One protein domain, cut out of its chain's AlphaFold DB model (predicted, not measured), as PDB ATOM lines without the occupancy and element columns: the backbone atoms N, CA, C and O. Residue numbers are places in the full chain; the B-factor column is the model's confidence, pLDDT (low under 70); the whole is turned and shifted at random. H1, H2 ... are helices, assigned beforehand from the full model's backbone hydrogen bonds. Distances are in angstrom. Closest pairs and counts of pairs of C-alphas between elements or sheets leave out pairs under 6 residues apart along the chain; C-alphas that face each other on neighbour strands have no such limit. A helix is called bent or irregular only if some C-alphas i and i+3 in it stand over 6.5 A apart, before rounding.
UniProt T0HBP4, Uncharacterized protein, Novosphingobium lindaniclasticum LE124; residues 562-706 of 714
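Overview. This is residues 562 to 706 of the 714 residues of an uncharacterized protein of Novosphingobium lindaniclasticum LE124 (UniProt T0HBP4). Two up-and-down bundles of three helices each, H1 H2 H3 and H4 H5 H6, are set at an angle to each other like the arms of an L, with the later parts of H1 and H3 packed on H5 at the corner. A long loop, residues 644 to 658, lies at the far end of the second arm. The printed part has 145 residues, with six named helices in the order H1 to H6 and no named strand: all helix. It is compact, with a radius of gyration of the C-alphas of 15.7 A, and flat, spanning 43 by 41 by 21 A.

Arrangement. Start from the longest helix, H5, residues 659 to 684. H4, residues 625 to 643, touches it at Leu 642 and Arg 663, C-alphas 6.2 A apart, in a hairpin with a shallow tilt of 14 degrees. H6, residues 690 to 706, forms a hairpin with H5 too, closest at the C-alphas of Ala 673 and Leu 694, 5.8 A apart. H4 and H6 touch and run the same way, with the closest C-alphas, Ala 630 and Pro 691, at 5.8 A. Now look at H1, residues 562 to 578: with residues 571 to 578 alone it touches H5, the C-alphas of Gly 575 and Ala 671 coming closest at 5.4 A, about perpendicular, but only just, at 72 degrees. H3, residues 600 to 623, touches H1 along the same way at a shallow tilt of 25 degrees, closest at the C-alphas of Ala 566 and Val 606, 5.2 A. H3 touches H5 with residues 616 to 620 alone, at a steep tilt of 54 degrees, closest at the C-alphas of Val 620 and Ile 682, 6.6 A. H3 and H4 only just touch, only at the corner by their link, with 3 pairs of C-alphas within 8 A, the closest being Arg 621 and Arg 628 at 6.5 A. H2, residues 584 to 597, forms hairpins with H1 and H3; its closest C-alphas to H3 are Pro 584 and Ala 614, 5.0 A. H2 is apart from H4, H5 and H6. In H3, H4 and H5 every O i to N i+4 pair is within hydrogen-bond range; H1 has 11 of 13, H2 8 of 10 and H6 11 of 13.

Along the chain. Find C-alpha 562 at (-35.207, 7.949, 52.593); from there H1 runs 23.3 A to residue 578, with a kink of 26 degrees near residue 572. H2 covers 21.2 A and is irregular, but only just: C-alphas 593 and 596 are 6.8 A apart. H3 runs 34.8 A to C-alpha 623 at (-30.976, 11.192, 18.027). H4 covers 27.8 A and H5 37.1 A. H6, 22.9 A long, has a kink of 35 degrees near residue 700, is irregular with C-alphas 701 and 704 at 7.0 A, and ends at C-alpha 706 at (-59.652, 12.080, 38.905).

Size, cuts and confidence. The two C-alphas farthest apart are those of Asn 623 and Gly 654, at 45.2 A. The printed part has no cut. The link from H4 to H5 is long, 15 residues, and in it residues 649 to 650 pair antiparallel with 656 to 657; the other links are tight. The mean pLDDT of the printed part is 81.2, and residues 621, 682 and 685 to 686 are under 70.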
ATOM      1  N   ASP A 562     -36.280   7.314  53.356       86.06
ATOM      2  CA  ASP A 562     -35.207   7.949  52.593       86.06
ATOM      3  C   ASP A 562     -35.313   7.615  51.101       86.06
ATOM      4  O   ASP A 562     -35.221   8.508  50.256       86.06
ATOM      5  N   GLU A 563     -35.584   6.351  50.762       85.75
ATOM      6  CA  GLU A 563     -35.792   5.920  49.378       85.75
ATOM      7  C   GLU A 563     -37.018   6.598  48.746       85.75
ATOM      8  O   GLU A 563     -36.918   7.157  47.652       85.75
ATOM      9  N   LEU A 564     -38.162   6.620  49.438       83.38
ATOM     10  CA  LEU A 564     -39.368   7.307  48.963       83.38
ATOM     11  C   LEU A 564     -39.128   8.810  48.781       83.38
ATOM     12  O   LEU A 564     -39.594   9.406  47.807       83.38
ATOM     13  N   THR A 565     -38.379   9.429  49.693       87.88
ATOM     14  CA  THR A 565     -38.001  10.842  49.600       87.88
ATOM     15  C   THR A 565     -37.118  11.081  48.381       87.88
ATOM     16  O   THR A 565     -37.391  11.992  47.598       87.88
ATOM     17  N   ALA A 566     -36.115  10.226  48.160       87.88
ATOM     18  CA  ALA A 566     -35.260  10.295  46.985       87.88
ATOM     19  C   ALA A 566     -36.075  10.148  45.691       87.88
ATOM     20  O   ALA A 566     -35.962  10.989  44.803       87.88
ATOM     21  N   GLN A 567     -36.952   9.145  45.603       84.88
ATOM     22  CA  GLN A 567     -37.811   8.922  44.436       84.88
ATOM     23  C   GLN A 567     -38.721  10.122  44.144       84.88
ATOM     24  O   GLN A 567     -38.848  10.521  42.988       84.88
ATOM     25  N   ASN A 568     -39.312  10.740  45.172       83.44
ATOM     26  CA  ASN A 568     -40.146  11.933  45.009       83.44
ATOM     27  C   ASN A 568     -39.342  13.135  44.494       83.44
ATOM     28  O   ASN A 568     -39.811  13.867  43.623       83.44
ATOM     29  N   ILE A 569     -38.124  13.335  45.003       87.88
ATOM     30  CA  ILE A 569     -37.240  14.414  44.544       87.88
ATOM     31  C   ILE A 569     -36.816  14.171  43.091       87.88
ATOM     32  O   ILE A 569     -36.903  15.092  42.279       87.88
ATOM     33  N   VAL A 570     -36.417  12.941  42.745       86.94
ATOM     34  CA  VAL A 570     -36.078  12.553  41.364       86.94
ATOM     35  C   VAL A 570     -37.270  12.798  40.445       86.94
ATOM     36  O   VAL A 570     -37.115  13.460  39.426       86.94
ATOM     37  N   ALA A 571     -38.468  12.340  40.815       82.50
ATOM     38  CA  ALA A 571     -39.671  12.515  40.007       82.50
ATOM     39  C   ALA A 571     -40.006  13.995  39.765       82.50
ATOM     40  O   ALA A 571     -40.327  14.370  38.639       82.50
ATOM     41  N   ASN A 572     -39.880  14.845  40.787       85.62
ATOM     42  CA  ASN A 572     -40.123  16.282  40.656       85.62
ATOM     43  C   ASN A 572     -39.077  16.973  39.770       85.62
ATOM     44  O   ASN A 572     -39.431  17.802  38.936       85.62
ATOM     45  N   LEU A 573     -37.795  16.632  39.928       85.88
ATOM     46  CA  LEU A 573     -36.718  17.205  39.114       85.88
ATOM     47  C   LEU A 573     -36.803  16.746  37.659       85.88
ATOM     48  O   LEU A 573     -36.670  17.553  36.740       85.88
ATOM     49  N   MET A 574     -37.036  15.451  37.454       84.81
ATOM     50  CA  MET A 574     -37.050  14.837  36.133       84.81
ATOM     51  C   MET A 574     -38.369  15.058  35.401       84.81
ATOM     52  O   MET A 574     -38.361  15.055  34.178       84.81
ATOM     53  N   GLY A 575     -39.485  15.324  36.086       81.12
ATOM     54  CA  GLY A 575     -40.764  15.648  35.442       81.12
ATOM     55  C   GLY A 575     -40.666  16.838  34.478       81.12
ATOM     56  O   GLY A 575     -41.151  16.773  33.344       81.12
ATOM     57  N   ASP A 576     -39.948  17.894  34.871       80.44
ATOM     58  CA  ASP A 576     -39.688  19.058  34.009       80.44
ATOM     59  C   ASP A 576     -38.702  18.738  32.870       80.44
ATOM     60  O   ASP A 576     -38.816  19.283  31.769       80.44
ATOM     61  N   VAL A 577     -37.756  17.822  33.101       79.38
ATOM     62  CA  VAL A 577     -36.821  17.353  32.064       79.38
ATOM     63  C   VAL A 577     -37.560  16.525  31.021       79.38
ATOM     64  O   VAL A 577     -37.447  16.788  29.821       79.38
ATOM     65  N   TYR A 578     -38.371  15.569  31.469       76.50
ATOM     66  CA  TYR A 578     -39.197  14.719  30.624       76.50
ATOM     67  C   TYR A 578     -40.200  15.528  29.813       76.50
ATOM     68  O   TYR A 578     -40.370  15.220  28.644       76.50
ATOM     69  N   SER A 579     -40.781  16.591  30.373       73.62
ATOM     70  CA  SER A 579     -41.694  17.480  29.634       73.62
ATOM     71  C   SER A 579     -41.001  18.490  28.714       73.62
ATOM     72  O   SER A 579     -41.638  19.333  28.092       73.62
ATOM     73  N   GLY A 580     -39.664  18.481  28.672       74.44
ATOM     74  CA  GLY A 580     -38.895  19.404  27.830       74.44
ATOM     75  C   GLY A 580     -38.860  20.844  28.340       74.44
ATOM     76  O   GLY A 580     -38.195  21.679  27.734       74.44
ATOM     77  N   LYS A 581     -39.502  21.127  29.478       79.12
ATOM     78  CA  LYS A 581     -39.503  22.444  30.128       79.12
ATOM     79  C   LYS A 581     -38.136  22.827  30.683       79.12
ATOM     80  O   LYS A 581     -37.866  24.014  30.838       79.12
ATOM     81  N   ARG A 582     -37.287  21.843  30.996       82.88
ATOM     82  CA  ARG A 582     -35.912  22.052  31.467       82.88
ATOM     83  C   ARG A 582     -34.926  21.113  30.797       82.88
ATOM     84  O   ARG A 582     -35.257  19.989  30.418       82.88
ATOM     85  N   SER A 583     -33.683  21.571  30.690       84.06
ATOM     86  CA  SER A 583     -32.579  20.710  30.264       84.06
ATOM     87  C   SER A 583     -32.103  19.809  31.415       84.06
ATOM     88  O   SER A 583     -32.210  20.200  32.583       84.06
ATOM     89  N   PRO A 584     -31.521  18.632  31.126       82.88
ATOM     90  CA  PRO A 584     -30.967  17.765  32.166       82.88
ATOM     91  C   PRO A 584     -29.888  18.455  33.024       82.88
ATOM     92  O   PRO A 584     -29.872  18.316  34.247       82.88
ATOM     93  N   GLY A 585     -29.041  19.288  32.408       82.50
ATOM     94  CA  GLY A 585     -28.033  20.078  33.124       82.50
ATOM     95  C   GLY A 585     -28.625  21.140  34.061       82.50
ATOM     96  O   GLY A 585     -28.046  21.443  35.105       82.50
ATOM     97  N   GLU A 586     -29.794  21.690  33.729       85.81
ATOM     98  CA  GLU A 586     -30.510  22.628  34.596       85.81
ATOM     99  C   GLU A 586     -31.136  21.917  35.802       85.81
ATOM    100  O   GLU A 586     -31.014  22.408  36.924       85.81
ATOM    101  N   ALA A 587     -31.706  20.724  35.608       83.69
ATOM    102  CA  ALA A 587     -32.223  19.904  36.705       83.69
ATOM    103  C   ALA A 587     -31.120  19.484  37.692       83.69
ATOM    104  O   ALA A 587     -31.309  19.591  38.904       83.69
ATOM    105  N   LEU A 588     -29.937  19.102  37.196       85.56
ATOM    106  CA  LEU A 588     -28.769  18.819  38.042       85.56
ATOM    107  C   LEU A 588     -28.298  20.053  38.823       85.56
ATOM    108  O   LEU A 588     -27.935  19.944  39.995       85.56
ATOM    109  N   ARG A 589     -28.338  21.243  38.210       87.31
ATOM    110  CA  ARG A 589     -27.978  22.501  38.883       87.31
ATOM    111  C   ARG A 589     -28.975  22.865  39.982       87.31
ATOM    112  O   ARG A 589     -28.557  23.232  41.078       87.31
ATOM    113  N   MET A 590     -30.272  22.726  39.711       86.12
ATOM    114  CA  MET A 590     -31.332  22.948  40.698       86.12
ATOM    115  C   MET A 590     -31.239  21.964  41.859       86.12
ATOM    116  O   MET A 590     -31.353  22.364  43.017       86.12
ATOM    117  N   PHE A 591     -30.963  20.691  41.562       90.06
ATOM    118  CA  PHE A 591     -30.676  19.715  42.600       90.06
ATOM    119  C   PHE A 591     -29.471  20.146  43.433       90.06
ATOM    120  O   PHE A 591     -29.586  20.202  44.648       90.06
ATOM    121  N   GLY A 592     -28.353  20.533  42.810       86.62
ATOM    122  CA  GLY A 592     -27.164  21.007  43.524       86.62
ATOM    123  C   GLY A 592     -27.440  22.175  44.480       86.62
ATOM    124  O   GLY A 592     -26.890  22.201  45.579       86.62
ATOM    125  N   GLN A 593     -28.336  23.095  44.106       88.06
ATOM    126  CA  GLN A 593     -28.746  24.226  44.949       88.06
ATOM    127  C   GLN A 593     -29.657  23.810  46.119       88.06
ATOM    128  O   GLN A 593     -29.524  24.355  47.212       88.06
ATOM    129  N   GLY A 594     -30.551  22.833  45.923       84.31
ATOM    130  CA  GLY A 594     -31.454  22.324  46.970       84.31
ATOM    131  C   GLY A 594     -30.881  21.185  47.827       84.31
ATOM    132  O   GLY A 594     -31.373  20.912  48.919       84.31
ATOM    133  N   ALA A 595     -29.824  20.521  47.359       86.56
ATOM    134  CA  ALA A 595     -29.284  19.295  47.944       86.56
ATOM    135  C   ALA A 595     -28.529  19.502  49.263       86.56
ATOM    136  O   ALA A 595     -28.300  18.533  49.988       86.56
ATOM    137  N   ALA A 596     -28.137  20.738  49.584       85.62
ATOM    138  CA  ALA A 596     -27.393  21.047  50.802       85.62
ATOM    139  C   ALA A 596     -28.177  20.698  52.081       85.62
ATOM    140  O   ALA A 596     -27.565  20.317  53.076       85.62
ATOM    141  N   GLY A 597     -29.513  20.774  52.035       86.88
ATOM    142  CA  GLY A 597     -30.396  20.435  53.157       86.88
ATOM    143  C   GLY A 597     -30.855  18.974  53.206       86.88
ATOM    144  O   GLY A 597     -31.571  18.606  54.130       86.88
ATOM    145  N   LEU A 598     -30.484  18.144  52.225       89.44
ATOM    146  CA  LEU A 598     -30.894  16.740  52.181       89.44
ATOM    147  C   LEU A 598     -29.924  15.853  52.954       89.44
ATOM    148  O   LEU A 598     -28.706  16.073  52.930       89.44
ATOM    149  N   ASP A 599     -30.463  14.784  53.539       90.00
ATOM    150  CA  ASP A 599     -29.649  13.712  54.101       90.00
ATOM    151  C   ASP A 599     -28.621  13.213  53.057       90.00
ATOM    152  O   ASP A 599     -28.965  13.072  51.875       90.00
ATOM    153  N   PRO A 600     -27.344  12.985  53.424       90.81
ATOM    154  CA  PRO A 600     -26.317  12.530  52.489       90.81
ATOM    155  C   PRO A 600     -26.676  11.253  51.713       90.81
ATOM    156  O   PRO A 600     -26.290  11.135  50.545       90.81
ATOM    157  N   LYS A 601     -27.411  10.313  52.323       86.88
ATOM    158  CA  LYS A 601     -27.859   9.061  51.692       86.88
ATOM    159  C   LYS A 601     -28.914   9.348  50.630       86.88
ATOM    160  O   LYS A 601     -28.723   8.965  49.473       86.88
ATOM    161  N   VAL A 602     -29.946  10.121  50.982       90.00
ATOM    162  CA  VAL A 602     -30.984  10.599  50.048       90.00
ATOM    163  C   VAL A 602     -30.344  11.373  48.899       90.00
ATOM    164  O   VAL A 602     -30.610  11.108  47.731       90.00
ATOM    165  N   ARG A 603     -29.424  12.286  49.209       91.19
ATOM    166  CA  ARG A 603     -28.709  13.099  48.225       91.19
ATOM    167  C   ARG A 603     -27.926  12.255  47.225       91.19
ATOM    168  O   ARG A 603     -27.990  12.523  46.028       91.19
ATOM    169  N   ARG A 604     -27.188  11.247  47.698       88.44
ATOM    170  CA  ARG A 604     -26.419  10.343  46.832       88.44
ATOM    171  C   ARG A 604     -27.345   9.514  45.942       88.44
ATOM    172  O   ARG A 604     -27.060   9.388  44.753       88.44
ATOM    173  N   ALA A 605     -28.445   9.002  46.496       88.38
ATOM    174  CA  ALA A 605     -29.451   8.254  45.745       88.38
ATOM    175  C   ALA A 605     -30.091   9.114  44.642       88.38
ATOM    176  O   ALA A 605     -30.125   8.698  43.483       88.38
ATOM    177  N   VAL A 606     -30.512  10.341  44.973       88.31
ATOM    178  CA  VAL A 606     -31.069  11.291  43.999       88.31
ATOM    179  C   VAL A 606     -30.039  11.644  42.931       88.31
ATOM    180  O   VAL A 606     -30.354  11.577  41.749       88.31
ATOM    181  N   LEU A 607     -28.802  11.980  43.313       88.88
ATOM    182  CA  LEU A 607     -27.759  12.353  42.357       88.88
ATOM    183  C   LEU A 607     -27.466  11.223  41.365       88.88
ATOM    184  O   LEU A 607     -27.382  11.476  40.164       88.88
ATOM    185  N   GLY A 608     -27.332   9.986  41.853       87.19
ATOM    186  CA  GLY A 608     -27.108   8.815  41.006       87.19
ATOM    187  C   GLY A 608     -28.257   8.586  40.023       87.19
ATOM    188  O   GLY A 608     -28.017   8.444  38.825       87.19
ATOM    189  N   ALA A 609     -29.500   8.624  40.515       87.00
ATOM    190  CA  ALA A 609     -30.690   8.434  39.688       87.00
ATOM    191  C   ALA A 609     -30.858   9.544  38.638       87.00
ATOM    192  O   ALA A 609     -30.986   9.249  37.451       87.00
ATOM    193  N   VAL A 610     -30.774  10.816  39.049       85.94
ATOM    194  CA  VAL A 610     -30.909  11.973  38.148       85.94
ATOM    195  C   VAL A 610     -29.813  11.964  37.090       85.94
ATOM    196  O   VAL A 610     -30.117  12.171  35.924       85.94
ATOM    197  N   THR A 611     -28.556  11.692  37.454       83.19
ATOM    198  CA  THR A 611     -27.440  11.681  36.489       83.19
ATOM    199  C   THR A 611     -27.611  10.574  35.447       83.19
ATOM    200  O   THR A 611     -27.433  10.815  34.254       83.19
ATOM    201  N   SER A 612     -27.990   9.368  35.881       83.06
ATOM    202  CA  SER A 612     -28.224   8.236  34.980       83.06
ATOM    203  C   SER A 612     -29.385   8.504  34.016       83.06
ATOM    204  O   SER A 612     -29.239   8.299  32.812       83.06
ATOM    205  N   GLU A 613     -30.510   9.018  34.521       82.00
ATOM    206  CA  GLU A 613     -31.683   9.320  33.695       82.00
ATOM    207  C   GLU A 613     -31.448  10.517  32.764       82.00
ATOM    208  O   GLU A 613     -31.826  10.467  31.596       82.00
ATOM    209  N   ALA A 614     -30.791  11.571  33.254       78.25
ATOM    210  CA  ALA A 614     -30.426  12.758  32.485       78.25
ATOM    211  C   ALA A 614     -29.625  12.403  31.229       78.25
ATOM    212  O   ALA A 614     -29.983  12.834  30.132       78.25
ATOM    213  N   ASN A 615     -28.584  11.584  31.392       77.62
ATOM    214  CA  ASN A 615     -27.721  11.167  30.292       77.62
ATOM    215  C   ASN A 615     -28.497  10.351  29.249       77.62
ATOM    216  O   ASN A 615     -28.407  10.646  28.058       77.62
ATOM    217  N   GLY A 616     -29.325   9.395  29.691       77.88
ATOM    218  CA  GLY A 616     -30.138   8.579  28.783       77.88
ATOM    219  C   GLY A 616     -31.156   9.402  27.985       77.88
ATOM    220  O   GLY A 616     -31.311   9.213  26.781       77.88
ATOM    221  N   ILE A 617     -31.828  10.368  28.620       74.25
ATOM    222  CA  ILE A 617     -32.806  11.234  27.936       74.25
ATOM    223  C   ILE A 617     -32.122  12.138  26.910       74.25
ATOM    224  O   ILE A 617     -32.658  12.350  25.820       74.25
ATOM    225  N   GLU A 618     -30.967  12.706  27.256       74.50
ATOM    226  CA  GLU A 618     -30.244  13.618  26.373       74.50
ATOM    227  C   GLU A 618     -29.761  12.915  25.101       74.50
ATOM    228  O   GLU A 618     -29.878  13.467  24.004       74.50
ATOM    229  N   GLU A 619     -29.288  11.679  25.238       74.69
ATOM    230  CA  GLU A 619     -28.839  10.844  24.129       74.69
ATOM    231  C   GLU A 619     -29.993  10.474  23.183       74.69
ATOM    232  O   GLU A 619     -29.893  10.653  21.968       74.69
ATOM    233  N   VAL A 620     -31.143  10.074  23.730       72.62
ATOM    234  CA  VAL A 620     -32.332   9.738  22.927       72.62
ATOM    235  C   VAL A 620     -32.916  10.966  22.235       72.62
ATOM    236  O   VAL A 620     -33.268  10.910  21.056       72.62
ATOM    237  N   ARG A 621     -33.022  12.100  22.939       69.94
ATOM    238  CA  ARG A 621     -33.615  13.328  22.385       69.94
ATOM    239  C   ARG A 621     -32.799  13.932  21.252       69.94
ATOM    240  O   ARG A 621     -33.390  14.535  20.356       69.94
ATOM    241  N   LYS A 622     -31.472  13.818  21.301       71.12
ATOM    242  CA  LYS A 622     -30.600  14.288  20.216       71.12
ATOM    243  C   LYS A 622     -30.769  13.447  18.953       71.12
ATOM    244  O   LYS A 622     -30.664  13.990  17.858       71.12
ATOM    245  N   ASN A 623     -31.095  12.164  19.107       70.19
ATOM    246  CA  ASN A 623     -30.976  11.192  18.027       70.19
ATOM    247  C   ASN A 623     -32.318  10.682  17.472       70.19
ATOM    248  O   ASN A 623     -32.309  10.022  16.436       70.19
ATOM    249  N   ASN A 624     -33.469  10.971  18.104       76.69
ATOM    250  CA  ASN A 624     -34.750  10.384  17.687       76.69
ATOM    251  C   ASN A 624     -35.944  11.381  17.662       76.69
ATOM    252  O   ASN A 624     -36.533  11.673  18.709       76.69
ATOM    253  N   PRO A 625     -36.368  11.880  16.477       74.88
ATOM    254  CA  PRO A 625     -37.501  12.806  16.350       74.88
ATOM    255  C   PRO A 625     -38.860  12.173  16.693       74.88
ATOM    256  O   PRO A 625     -39.767  12.886  17.122       74.88
ATOM    257  N   VAL A 626     -38.998  10.848  16.575       75.94
ATOM    258  CA  VAL A 626     -40.232  10.120  16.929       75.94
ATOM    259  C   VAL A 626     -40.467  10.163  18.438       75.94
ATOM    260  O   VAL A 626     -41.592  10.354  18.894       75.94
ATOM    261  N   VAL A 627     -39.397  10.063  19.230       76.12
ATOM    262  CA  VAL A 627     -39.482  10.142  20.696       76.12
ATOM    263  C   VAL A 627     -39.901  11.536  21.154       76.12
ATOM    264  O   VAL A 627     -40.655  11.653  22.120       76.12
ATOM    265  N   ARG A 628     -39.468  12.594  20.454       75.69
ATOM    266  CA  ARG A 628     -39.902  13.967  20.749       75.69
ATOM    267  C   ARG A 628     -41.418  14.103  20.578       75.69
ATOM    268  O   ARG A 628     -42.088  14.420  21.551       75.69
ATOM    269  N   ALA A 629     -41.951  13.730  19.412       76.81
ATOM    270  CA  ALA A 629     -43.393  13.784  19.150       76.81
ATOM    271  C   ALA A 629     -44.211  12.933  20.142       76.81
ATOM    272  O   ALA A 629     -45.266  13.343  20.612       76.81
ATOM    273  N   ALA A 630     -43.707  11.753  20.509       77.69
ATOM    274  CA  ALA A 630     -44.338  10.886  21.501       77.69
ATOM    275  C   ALA A 630     -44.349  11.476  22.924       77.69
ATOM    276  O   ALA A 630     -45.286  11.239  23.690       77.69
ATOM    277  N   THR A 631     -43.303  12.218  23.283       78.31
ATOM    278  CA  THR A 631     -43.207  12.899  24.578       78.31
ATOM    279  C   THR A 631     -44.213  14.043  24.653       78.31
ATOM    280  O   THR A 631     -44.941  14.122  25.641       78.31
ATOM    281  N   ASP A 632     -44.328  14.831  23.580       80.44
ATOM    282  CA  ASP A 632     -45.288  15.935  23.474       80.44
ATOM    283  C   ASP A 632     -46.734  15.430  23.681       80.44
ATOM    284  O   ASP A 632     -47.496  15.999  24.461       80.44
ATOM    285  N   THR A 633     -47.086  14.274  23.105       81.69
ATOM    286  CA  THR A 633     -48.396  13.630  23.326       81.69
ATOM    287  C   THR A 633     -48.653  13.279  24.800       81.69
ATOM    288  O   THR A 633     -49.773  13.431  25.296       81.69
ATOM    289  N   LEU A 634     -47.640  12.788  25.524       81.19
ATOM    290  CA  LEU A 634     -47.770  12.480  26.954       81.19
ATOM    291  C   LEU A 634     -47.839  13.752  27.811       81.19
ATOM    292  O   LEU A 634     -48.512  13.740  28.841       81.19
ATOM    293  N   ASP A 635     -47.169  14.830  27.405       80.75
ATOM    294  CA  ASP A 635     -47.261  16.140  28.057       80.75
ATOM    295  C   ASP A 635     -48.661  16.738  27.938       80.75
ATOM    296  O   ASP A 635     -49.232  17.172  28.942       80.75
ATOM    297  N   ASP A 636     -49.248  16.699  26.743       83.75
ATOM    298  CA  ASP A 636     -50.611  17.176  26.511       83.75
ATOM    299  C   ASP A 636     -51.630  16.388  27.349       83.75
ATOM    300  O   ASP A 636     -52.515  16.970  27.987       83.75
ATOM    301  N   ALA A 637     -51.466  15.063  27.422       82.75
ATOM    302  CA  ALA A 637     -52.305  14.199  28.246       82.75
ATOM    303  C   ALA A 637     -52.141  14.468  29.753       82.75
ATOM    304  O   ALA A 637     -53.130  14.477  30.493       82.75
ATOM    305  N   GLU A 638     -50.916  14.725  30.220       88.00
ATOM    306  CA  GLU A 638     -50.664  15.110  31.609       88.00
ATOM    307  C   GLU A 638     -51.340  16.442  31.945       88.00
ATOM    308  O   GLU A 638     -52.012  16.556  32.974       88.00
ATOM    309  N   GLN A 639     -51.209  17.447  31.075       83.88
ATOM    310  CA  GLN A 639     -51.855  18.743  31.277       83.88
ATOM    311  C   GLN A 639     -53.383  18.614  31.318       83.88
ATOM    312  O   GLN A 639     -54.020  19.247  32.165       83.88
ATOM    313  N   ASP A 640     -53.982  17.770  30.471       84.75
ATOM    314  CA  ASP A 640     -55.421  17.490  30.535       84.75
ATOM    315  C   ASP A 640     -55.821  16.819  31.861       84.75
ATOM    316  O   ASP A 640     -56.794  17.227  32.500       84.75
ATOM    317  N   ALA A 641     -55.043  15.843  32.339       84.81
ATOM    318  CA  ALA A 641     -55.299  15.181  33.617       84.81
ATOM    319  C   ALA A 641     -55.180  16.147  34.810       84.81
ATOM    320  O   ALA A 641     -56.043  16.156  35.693       84.81
ATOM    321  N   LEU A 642     -54.161  17.011  34.822       82.56
ATOM    322  CA  LEU A 642     -53.959  18.009  35.875       82.56
ATOM    323  C   LEU A 642     -55.097  19.040  35.936       82.56
ATOM    324  O   LEU A 642     -55.461  19.483  37.030       82.56
ATOM    325  N   ARG A 643     -55.717  19.383  34.797       86.75
ATOM    326  CA  ARG A 643     -56.908  20.257  34.748       86.75
ATOM    327  C   ARG A 643     -58.146  19.628  35.399       86.75
ATOM    328  O   ARG A 643     -59.055  20.356  35.787       86.75
ATOM    329  N   ARG A 644     -58.186  18.298  35.559       84.50
ATOM    330  CA  ARG A 644     -59.327  17.553  36.127       84.50
ATOM    331  C   ARG A 644     -59.246  17.337  37.646       84.50
ATOM    332  O   ARG A 644     -60.188  16.786  38.211       84.50
ATOM    333  N   VAL A 645     -58.174  17.775  38.313       86.06
ATOM    334  CA  VAL A 645     -57.975  17.655  39.776       86.06
ATOM    335  C   VAL A 645     -59.078  18.380  40.562       86.06
ATOM    336  O   VAL A 645     -59.373  19.547  40.302       86.06
ATOM    337  N   ARG A 646     -59.659  17.730  41.584       79.75
ATOM    338  CA  ARG A 646     -60.784  18.274  42.383       79.75
ATOM    339  C   ARG A 646     -60.464  18.325  43.879       79.75
ATOM    340  O   ARG A 646     -59.638  17.572  44.383       79.75
ATOM    341  N   LYS A 647     -61.131  19.212  44.626       76.31
ATOM    342  CA  LYS A 647     -61.036  19.231  46.099       76.31
ATOM    343  C   LYS A 647     -61.756  18.012  46.697       76.31
ATOM    344  O   LYS A 647     -62.794  17.608  46.186       76.31
ATOM    345  N   ASN A 648     -61.224  17.486  47.804       72.50
ATOM    346  CA  ASN A 648     -61.843  16.457  48.658       72.50
ATOM    347  C   ASN A 648     -62.063  15.075  48.014       72.50
ATOM    348  O   ASN A 648     -63.022  14.379  48.348       72.50
ATOM    349  N   LEU A 649     -61.176  14.657  47.112       77.50
ATOM    350  CA  LEU A 649     -61.215  13.309  46.549       77.50
ATOM    351  C   LEU A 649     -60.646  12.300  47.561       77.50
ATOM    352  O   LEU A 649     -59.775  12.644  48.364       77.50
ATOM    353  N   ARG A 650     -61.165  11.070  47.558       75.69
ATOM    354  CA  ARG A 650     -60.670   9.984  48.415       75.69
ATOM    355  C   ARG A 650     -59.835   9.011  47.588       75.69
ATOM    356  O   ARG A 650     -60.224   8.684  46.474       75.69
ATOM    357  N   ASP A 651     -58.702   8.569  48.127       77.25
ATOM    358  CA  ASP A 651     -57.865   7.537  47.511       77.25
ATOM    359  C   ASP A 651     -58.582   6.162  47.500       77.25
ATOM    360  O   ASP A 651     -59.620   5.999  48.152       77.25
ATOM    361  N   PRO A 652     -58.044   5.134  46.812       73.94
ATOM    362  CA  PRO A 652     -58.626   3.785  46.803       73.94
ATOM    363  C   PRO A 652     -58.765   3.116  48.184       73.94
ATOM    364  O   PRO A 652     -59.436   2.097  48.300       73.94
ATOM    365  N   LYS A 653     -58.134   3.667  49.230       76.69
ATOM    366  CA  LYS A 653     -58.223   3.212  50.627       76.69
ATOM    367  C   LYS A 653     -59.173   4.084  51.465       76.69
ATOM    368  O   LYS A 653     -59.230   3.935  52.682       76.69
ATOM    369  N   GLY A 654     -59.903   5.005  50.834       76.62
ATOM    370  CA  GLY A 654     -60.884   5.878  51.473       76.62
ATOM    371  C   GLY A 654     -60.305   7.109  52.177       76.62
ATOM    372  O   GLY A 654     -61.065   7.832  52.825       76.62
ATOM    373  N   ARG A 655     -59.004   7.400  52.066       78.75
ATOM    374  CA  ARG A 655     -58.361   8.558  52.714       78.75
ATOM    375  C   ARG A 655     -58.552   9.818  51.880       78.75
ATOM    376  O   ARG A 655     -58.400   9.775  50.666       78.75
ATOM    377  N   VAL A 656     -58.871  10.943  52.518       79.06
ATOM    378  CA  VAL A 656     -58.983  12.237  51.825       79.06
ATOM    379  C   VAL A 656     -57.590  12.683  51.388       79.06
ATOM    380  O   VAL A 656     -56.692  12.767  52.222       79.06
ATOM    381  N   ILE A 657     -57.426  12.972  50.099       81.62
ATOM    382  CA  ILE A 657     -56.169  13.472  49.537       81.62
ATOM    383  C   ILE A 657     -56.308  14.926  49.090       81.62
ATOM    384  O   ILE A 657     -57.320  15.334  48.506       81.62
ATOM    385  N   THR A 658     -55.279  15.723  49.366       84.62
ATOM    386  CA  THR A 658     -55.235  17.141  48.988       84.62
ATOM    387  C   THR A 658     -55.089  17.299  47.470       84.62
ATOM    388  O   THR A 658     -54.686  16.376  46.761       84.62
ATOM    389  N   GLN A 659     -55.413  18.483  46.937       82.00
ATOM    390  CA  GLN A 659     -55.198  18.770  45.509       82.00
ATOM    391  C   GLN A 659     -53.718  18.684  45.127       82.00
ATOM    392  O   GLN A 659     -53.394  18.249  44.027       82.00
ATOM    393  N   GLU A 660     -52.825  19.065  46.038       77.56
ATOM    394  CA  GLU A 660     -51.382  18.933  45.847       77.56
ATOM    395  C   GLU A 660     -50.967  17.464  45.773       77.56
ATOM    396  O   GLU A 660     -50.247  17.085  44.854       77.56
ATOM    397  N   GLN A 661     -51.501  16.613  46.655       77.44
ATOM    398  CA  GLN A 661     -51.266  15.168  46.602       77.44
ATOM    399  C   GLN A 661     -51.798  14.551  45.302       77.44
ATOM    400  O   GLN A 661     -51.118  13.725  44.701       77.44
ATOM    401  N   GLN A 662     -52.972  14.973  44.821       78.81
ATOM    402  CA  GLN A 662     -53.509  14.518  43.531       78.81
ATOM    403  C   GLN A 662     -52.606  14.924  42.362       78.81
ATOM    404  O   GLN A 662     -52.278  14.084  41.529       78.81
ATOM    405  N   ARG A 663     -52.172  16.190  42.312       81.50
ATOM    406  CA  ARG A 663     -51.249  16.681  41.275       81.50
ATOM    407  C   ARG A 663     -49.928  15.919  41.301       81.50
ATOM    408  O   ARG A 663     -49.470  15.492  40.249       81.50
ATOM    409  N   ALA A 664     -49.377  15.684  42.491       76.50
ATOM    410  CA  ALA A 664     -48.150  14.914  42.661       76.50
ATOM    411  C   ALA A 664     -48.305  13.468  42.161       76.50
ATOM    412  O   ALA A 664     -47.443  12.983  41.438       76.50
ATOM    413  N   ILE A 665     -49.418  12.795  42.477       79.88
ATOM    414  CA  ILE A 665     -49.697  11.432  41.993       79.88
ATOM    415  C   ILE A 665     -49.817  11.402  40.462       79.88
ATOM    416  O   ILE A 665     -49.248  10.520  39.823       79.88
ATOM    417  N   ILE A 666     -50.532  12.365  39.869       81.88
ATOM    418  CA  ILE A 666     -50.708  12.458  38.411       81.88
ATOM    419  C   ILE A 666     -49.357  12.659  37.726       81.88
ATOM    420  O   ILE A 666     -48.991  11.863  36.862       81.88
ATOM    421  N   SER A 667     -48.595  13.668  38.148       80.81
ATOM    422  CA  SER A 667     -47.284  13.952  37.564       80.81
ATOM    423  C   SER A 667     -46.294  12.811  37.774       80.81
ATOM    424  O   SER A 667     -45.523  12.506  36.869       80.81
ATOM    425  N   LEU A 668     -46.360  12.102  38.906       79.12
ATOM    426  CA  LEU A 668     -45.537  10.919  39.145       79.12
ATOM    427  C   LEU A 668     -45.843   9.790  38.149       79.12
ATOM    428  O   LEU A 668     -44.918   9.194  37.598       79.12
ATOM    429  N   GLU A 669     -47.114   9.474  37.899       84.19
ATOM    430  CA  GLU A 669     -47.471   8.399  36.962       84.19
ATOM    431  C   GLU A 669     -47.159   8.769  35.503       84.19
ATOM    432  O   GLU A 669     -46.673   7.919  34.751       84.19
ATOM    433  N   PHE A 670     -47.340  10.032  35.104       83.50
ATOM    434  CA  PHE A 670     -46.919  10.497  33.777       83.50
ATOM    435  C   PHE A 670     -45.396  10.533  33.625       83.50
ATOM    436  O   PHE A 670     -44.886  10.123  32.583       83.50
ATOM    437  N   ALA A 671     -44.653  10.931  34.660       75.56
ATOM    438  CA  ALA A 671     -43.195  10.841  34.665       75.56
ATOM    439  C   ALA A 671     -42.723   9.385  34.514       75.56
ATOM    440  O   ALA A 671     -41.827   9.114  33.716       75.56
ATOM    441  N   LYS A 672     -43.371   8.426  35.195       77.88
ATOM    442  CA  LYS A 672     -43.094   6.989  35.018       77.88
ATOM    443  C   LYS A 672     -43.345   6.533  33.583       77.88
ATOM    444  O   LYS A 672     -42.495   5.853  33.020       77.88
ATOM    445  N   ALA A 673     -44.467   6.917  32.976       78.00
ATOM    446  CA  ALA A 673     -44.748   6.566  31.585       78.00
ATOM    447  C   ALA A 673     -43.738   7.168  30.611       78.00
ATOM    448  O   ALA A 673     -43.229   6.448  29.758       78.00
ATOM    449  N   LYS A 674     -43.388   8.449  30.761       81.19
ATOM    450  CA  LYS A 674     -42.346   9.074  29.937       81.19
ATOM    451  C   LYS A 674     -41.018   8.348  30.114       81.19
ATOM    452  O   LYS A 674     -40.384   8.009  29.123       81.19
ATOM    453  N   ARG A 675     -40.637   7.996  31.343       76.12
ATOM    454  CA  ARG A 675     -39.451   7.169  31.597       76.12
ATOM    455  C   ARG A 675     -39.523   5.818  30.885       76.12
ATOM    456  O   ARG A 675     -38.545   5.430  30.260       76.12
ATOM    457  N   THR A 676     -40.654   5.114  30.935       78.94
ATOM    458  CA  THR A 676     -40.843   3.850  30.203       78.94
ATOM    459  C   THR A 676     -40.744   4.044  28.691       78.94
ATOM    460  O   THR A 676     -40.140   3.216  28.016       78.94
ATOM    461  N   LEU A 677     -41.289   5.141  28.160       79.00
ATOM    462  CA  LEU A 677     -41.181   5.508  26.751       79.00
ATOM    463  C   LEU A 677     -39.717   5.745  26.353       79.00
ATOM    464  O   LEU A 677     -39.257   5.177  25.366       79.00
ATOM    465  N   PHE A 678     -38.981   6.539  27.135       71.25
ATOM    466  CA  PHE A 678     -37.559   6.797  26.910       71.25
ATOM    467  C   PHE A 678     -36.735   5.514  27.015       71.25
ATOM    468  O   PHE A 678     -35.930   5.252  26.133       71.25
ATOM    469  N   GLN A 679     -36.979   4.673  28.022       74.19
ATOM    470  CA  GLN A 679     -36.278   3.399  28.172       74.19
ATOM    471  C   GLN A 679     -36.544   2.461  26.990       74.19
ATOM    472  O   GLN A 679     -35.618   1.877  26.444       74.19
ATOM    473  N   ALA A 680     -37.794   2.360  26.532       76.12
ATOM    474  CA  ALA A 680     -38.123   1.561  25.358       76.12
ATOM    475  C   ALA A 680     -37.469   2.104  24.080       76.12
ATOM    476  O   ALA A 680     -37.048   1.317  23.234       76.12
ATOM    477  N   ALA A 681     -37.351   3.426  23.947       73.00
ATOM    478  CA  ALA A 681     -36.632   4.043  22.841       73.00
ATOM    479  C   ALA A 681     -35.125   3.747  22.885       73.00
ATOM    480  O   ALA A 681     -34.543   3.485  21.835       73.00
ATOM    481  N   ILE A 682     -34.517   3.751  24.079       69.56
ATOM    482  CA  ILE A 682     -33.113   3.360  24.293       69.56
ATOM    483  C   ILE A 682     -32.913   1.891  23.918       69.56
ATOM    484  O   ILE A 682     -32.033   1.570  23.128       69.56
ATOM    485  N   ASP A 683     -33.751   1.005  24.456       74.38
ATOM    486  CA  ASP A 683     -33.532  -0.439  24.371       74.38
ATOM    487  C   ASP A 683     -33.907  -1.028  23.003       74.38
ATOM    488  O   ASP A 683     -33.342  -2.041  22.595       74.38
ATOM    489  N   LYS A 684     -34.899  -0.449  22.309       74.31
ATOM    490  CA  LYS A 684     -35.513  -1.060  21.113       74.31
ATOM    491  C   LYS A 684     -35.430  -0.210  19.845       74.31
ATOM    492  O   LYS A 684     -35.808  -0.707  18.788       74.31
ATOM    493  N   GLY A 685     -34.979   1.044  19.921       64.94
ATOM    494  CA  GLY A 685     -34.806   1.948  18.770       64.94
ATOM    495  C   GLY A 685     -36.101   2.462  18.116       64.94
ATOM    496  O   GLY A 685     -36.128   3.591  17.625       64.94
ATOM    497  N   GLU A 686     -37.196   1.698  18.166       69.00
ATOM    498  CA  GLU A 686     -38.519   2.072  17.653       69.00
ATOM    499  C   GLU A 686     -39.579   2.068  18.768       69.00
ATOM    500  O   GLU A 686     -39.768   1.081  19.479       69.00
ATOM    501  N   VAL A 687     -40.300   3.186  18.914       73.25
ATOM    502  CA  VAL A 687     -41.311   3.389  19.975       73.25
ATOM    503  C   VAL A 687     -42.748   3.062  19.543       73.25
ATOM    504  O   VAL A 687     -43.600   2.862  20.405       73.25
ATOM    505  N   GLY A 688     -43.027   2.942  18.240       79.31
ATOM    506  CA  GLY A 688     -44.324   2.508  17.692       79.31
ATOM    507  C   GLY A 688     -45.558   3.126  18.376       79.31
ATOM    508  O   GLY A 688     -45.591   4.318  18.668       79.31
ATOM    509  N   ASN A 689     -46.561   2.291  18.681       82.00
ATOM    510  CA  ASN A 689     -47.803   2.680  19.377       82.00
ATOM    511  C   ASN A 689     -47.665   2.739  20.915       82.00
ATOM    512  O   ASN A 689     -48.668   2.824  21.631       82.00
ATOM    513  N   LEU A 690     -46.446   2.645  21.455       80.06
ATOM    514  CA  LEU A 690     -46.205   2.655  22.898       80.06
ATOM    515  C   LEU A 690     -46.711   3.928  23.609       80.06
ATOM    516  O   LEU A 690     -47.228   3.783  24.717       80.06
ATOM    517  N   PRO A 691     -46.649   5.144  23.021       81.00
ATOM    518  CA  PRO A 691     -47.163   6.352  23.673       81.00
ATOM    519  C   PRO A 691     -48.658   6.251  23.994       81.00
ATOM    520  O   PRO A 691     -49.070   6.526  25.118       81.00
ATOM    521  N   ASP A 692     -49.460   5.756  23.048       80.69
ATOM    522  CA  ASP A 692     -50.903   5.584  23.231       80.69
ATOM    523  C   ASP A 692     -51.226   4.510  24.274       80.69
ATOM    524  O   ASP A 692     -52.171   4.649  25.059       80.69
ATOM    525  N   GLN A 693     -50.440   3.431  24.306       85.31
ATOM    526  CA  GLN A 693     -50.586   2.375  25.307       85.31
ATOM    527  C   GLN A 693     -50.249   2.889  26.708       85.31
ATOM    528  O   GLN A 693     -51.021   2.668  27.642       85.31
ATOM    529  N   LEU A 694     -49.133   3.607  26.848       82.88
ATOM    530  CA  LEU A 694     -48.701   4.195  28.112       82.88
ATOM    531  C   LEU A 694     -49.688   5.255  28.596       82.88
ATOM    532  O   LEU A 694     -50.057   5.239  29.768       82.88
ATOM    533  N   ASN A 695     -50.193   6.105  27.701       83.50
ATOM    534  CA  ASN A 695     -51.228   7.076  28.034       83.50
ATOM    535  C   ASN A 695     -52.484   6.375  28.580       83.50
ATOM    536  O   ASN A 695     -52.942   6.678  29.681       83.50
ATOM    537  N   LYS A 696     -53.000   5.349  27.887       86.94
ATOM    538  CA  LYS A 696     -54.154   4.563  28.368       86.94
ATOM    539  C   LYS A 696     -53.898   3.915  29.732       86.94
ATOM    540  O   LYS A 696     -54.787   3.923  30.584       86.94
ATOM    541  N   GLN A 697     -52.699   3.375  29.955       86.62
ATOM    542  CA  GLN A 697     -52.319   2.766  31.232       86.62
ATOM    543  C   GLN A 697     -52.253   3.793  32.366       86.62
ATOM    544  O   GLN A 697     -52.817   3.547  33.435       86.62
ATOM    545  N   VAL A 698     -51.604   4.941  32.142       84.44
ATOM    546  CA  VAL A 698     -51.517   6.020  33.135       84.44
ATOM    547  C   VAL A 698     -52.901   6.539  33.463       84.44
ATOM    548  O   VAL A 698     -53.263   6.543  34.636       84.44
ATOM    549  N   ILE A 699     -53.710   6.872  32.453       86.56
ATOM    550  CA  ILE A 699     -55.093   7.321  32.644       86.56
ATOM    551  C   ILE A 699     -55.888   6.295  33.459       86.56
ATOM    552  O   ILE A 699     -56.590   6.679  34.391       86.56
ATOM    553  N   GLY A 700     -55.740   4.995  33.183       86.12
ATOM    554  CA  GLY A 700     -56.366   3.929  33.970       86.12
ATOM    555  C   GLY A 700     -55.951   3.930  35.446       86.12
ATOM    556  O   GLY A 700     -56.812   3.825  36.320       86.12
ATOM    557  N   LYS A 701     -54.655   4.105  35.731       84.81
ATOM    558  CA  LYS A 701     -54.111   4.157  37.099       84.81
ATOM    559  C   LYS A 701     -54.496   5.423  37.853       84.81
ATOM    560  O   LYS A 701     -54.746   5.350  39.055       84.81
ATOM    561  N   ILE A 702     -54.551   6.569  37.173       86.88
ATOM    562  CA  ILE A 702     -54.884   7.848  37.809       86.88
ATOM    563  C   ILE A 702     -56.396   8.101  37.872       86.88
ATOM    564  O   ILE A 702     -56.836   8.948  38.642       86.88
ATOM    565  N   LYS A 703     -57.217   7.353  37.121       86.31
ATOM    566  CA  LYS A 703     -58.685   7.482  37.102       86.31
ATOM    567  C   LYS A 703     -59.334   7.510  38.497       86.31
ATOM    568  O   LYS A 703     -60.183   8.381  38.699       86.31
ATOM    569  N   PRO A 704     -58.949   6.656  39.472       81.81
ATOM    570  CA  PRO A 704     -59.489   6.715  40.835       81.81
ATOM    571  C   PRO A 704     -59.208   8.041  41.552       81.81
ATOM    572  O   PRO A 704     -59.905   8.383  42.497       81.81
ATOM    573  N   TYR A 705     -58.202   8.787  41.096       79.94
ATOM    574  CA  TYR A 705     -57.787  10.073  41.648       79.94
ATOM    575  C   TYR A 705     -58.376  11.274  40.886       79.94
ATOM    576  O   TYR A 705     -58.219  12.410  41.326       79.94
ATOM    577  N   LEU A 706     -59.058  11.040  39.757       79.38
ATOM    578  CA  LEU A 706     -59.652  12.080  38.905       79.38
ATOM    579  C   LEU A 706     -61.183  12.140  38.986       79.38
ATOM    580  O   LEU A 706     -61.781  13.168  38.663       79.38
TER     581      LEU A 706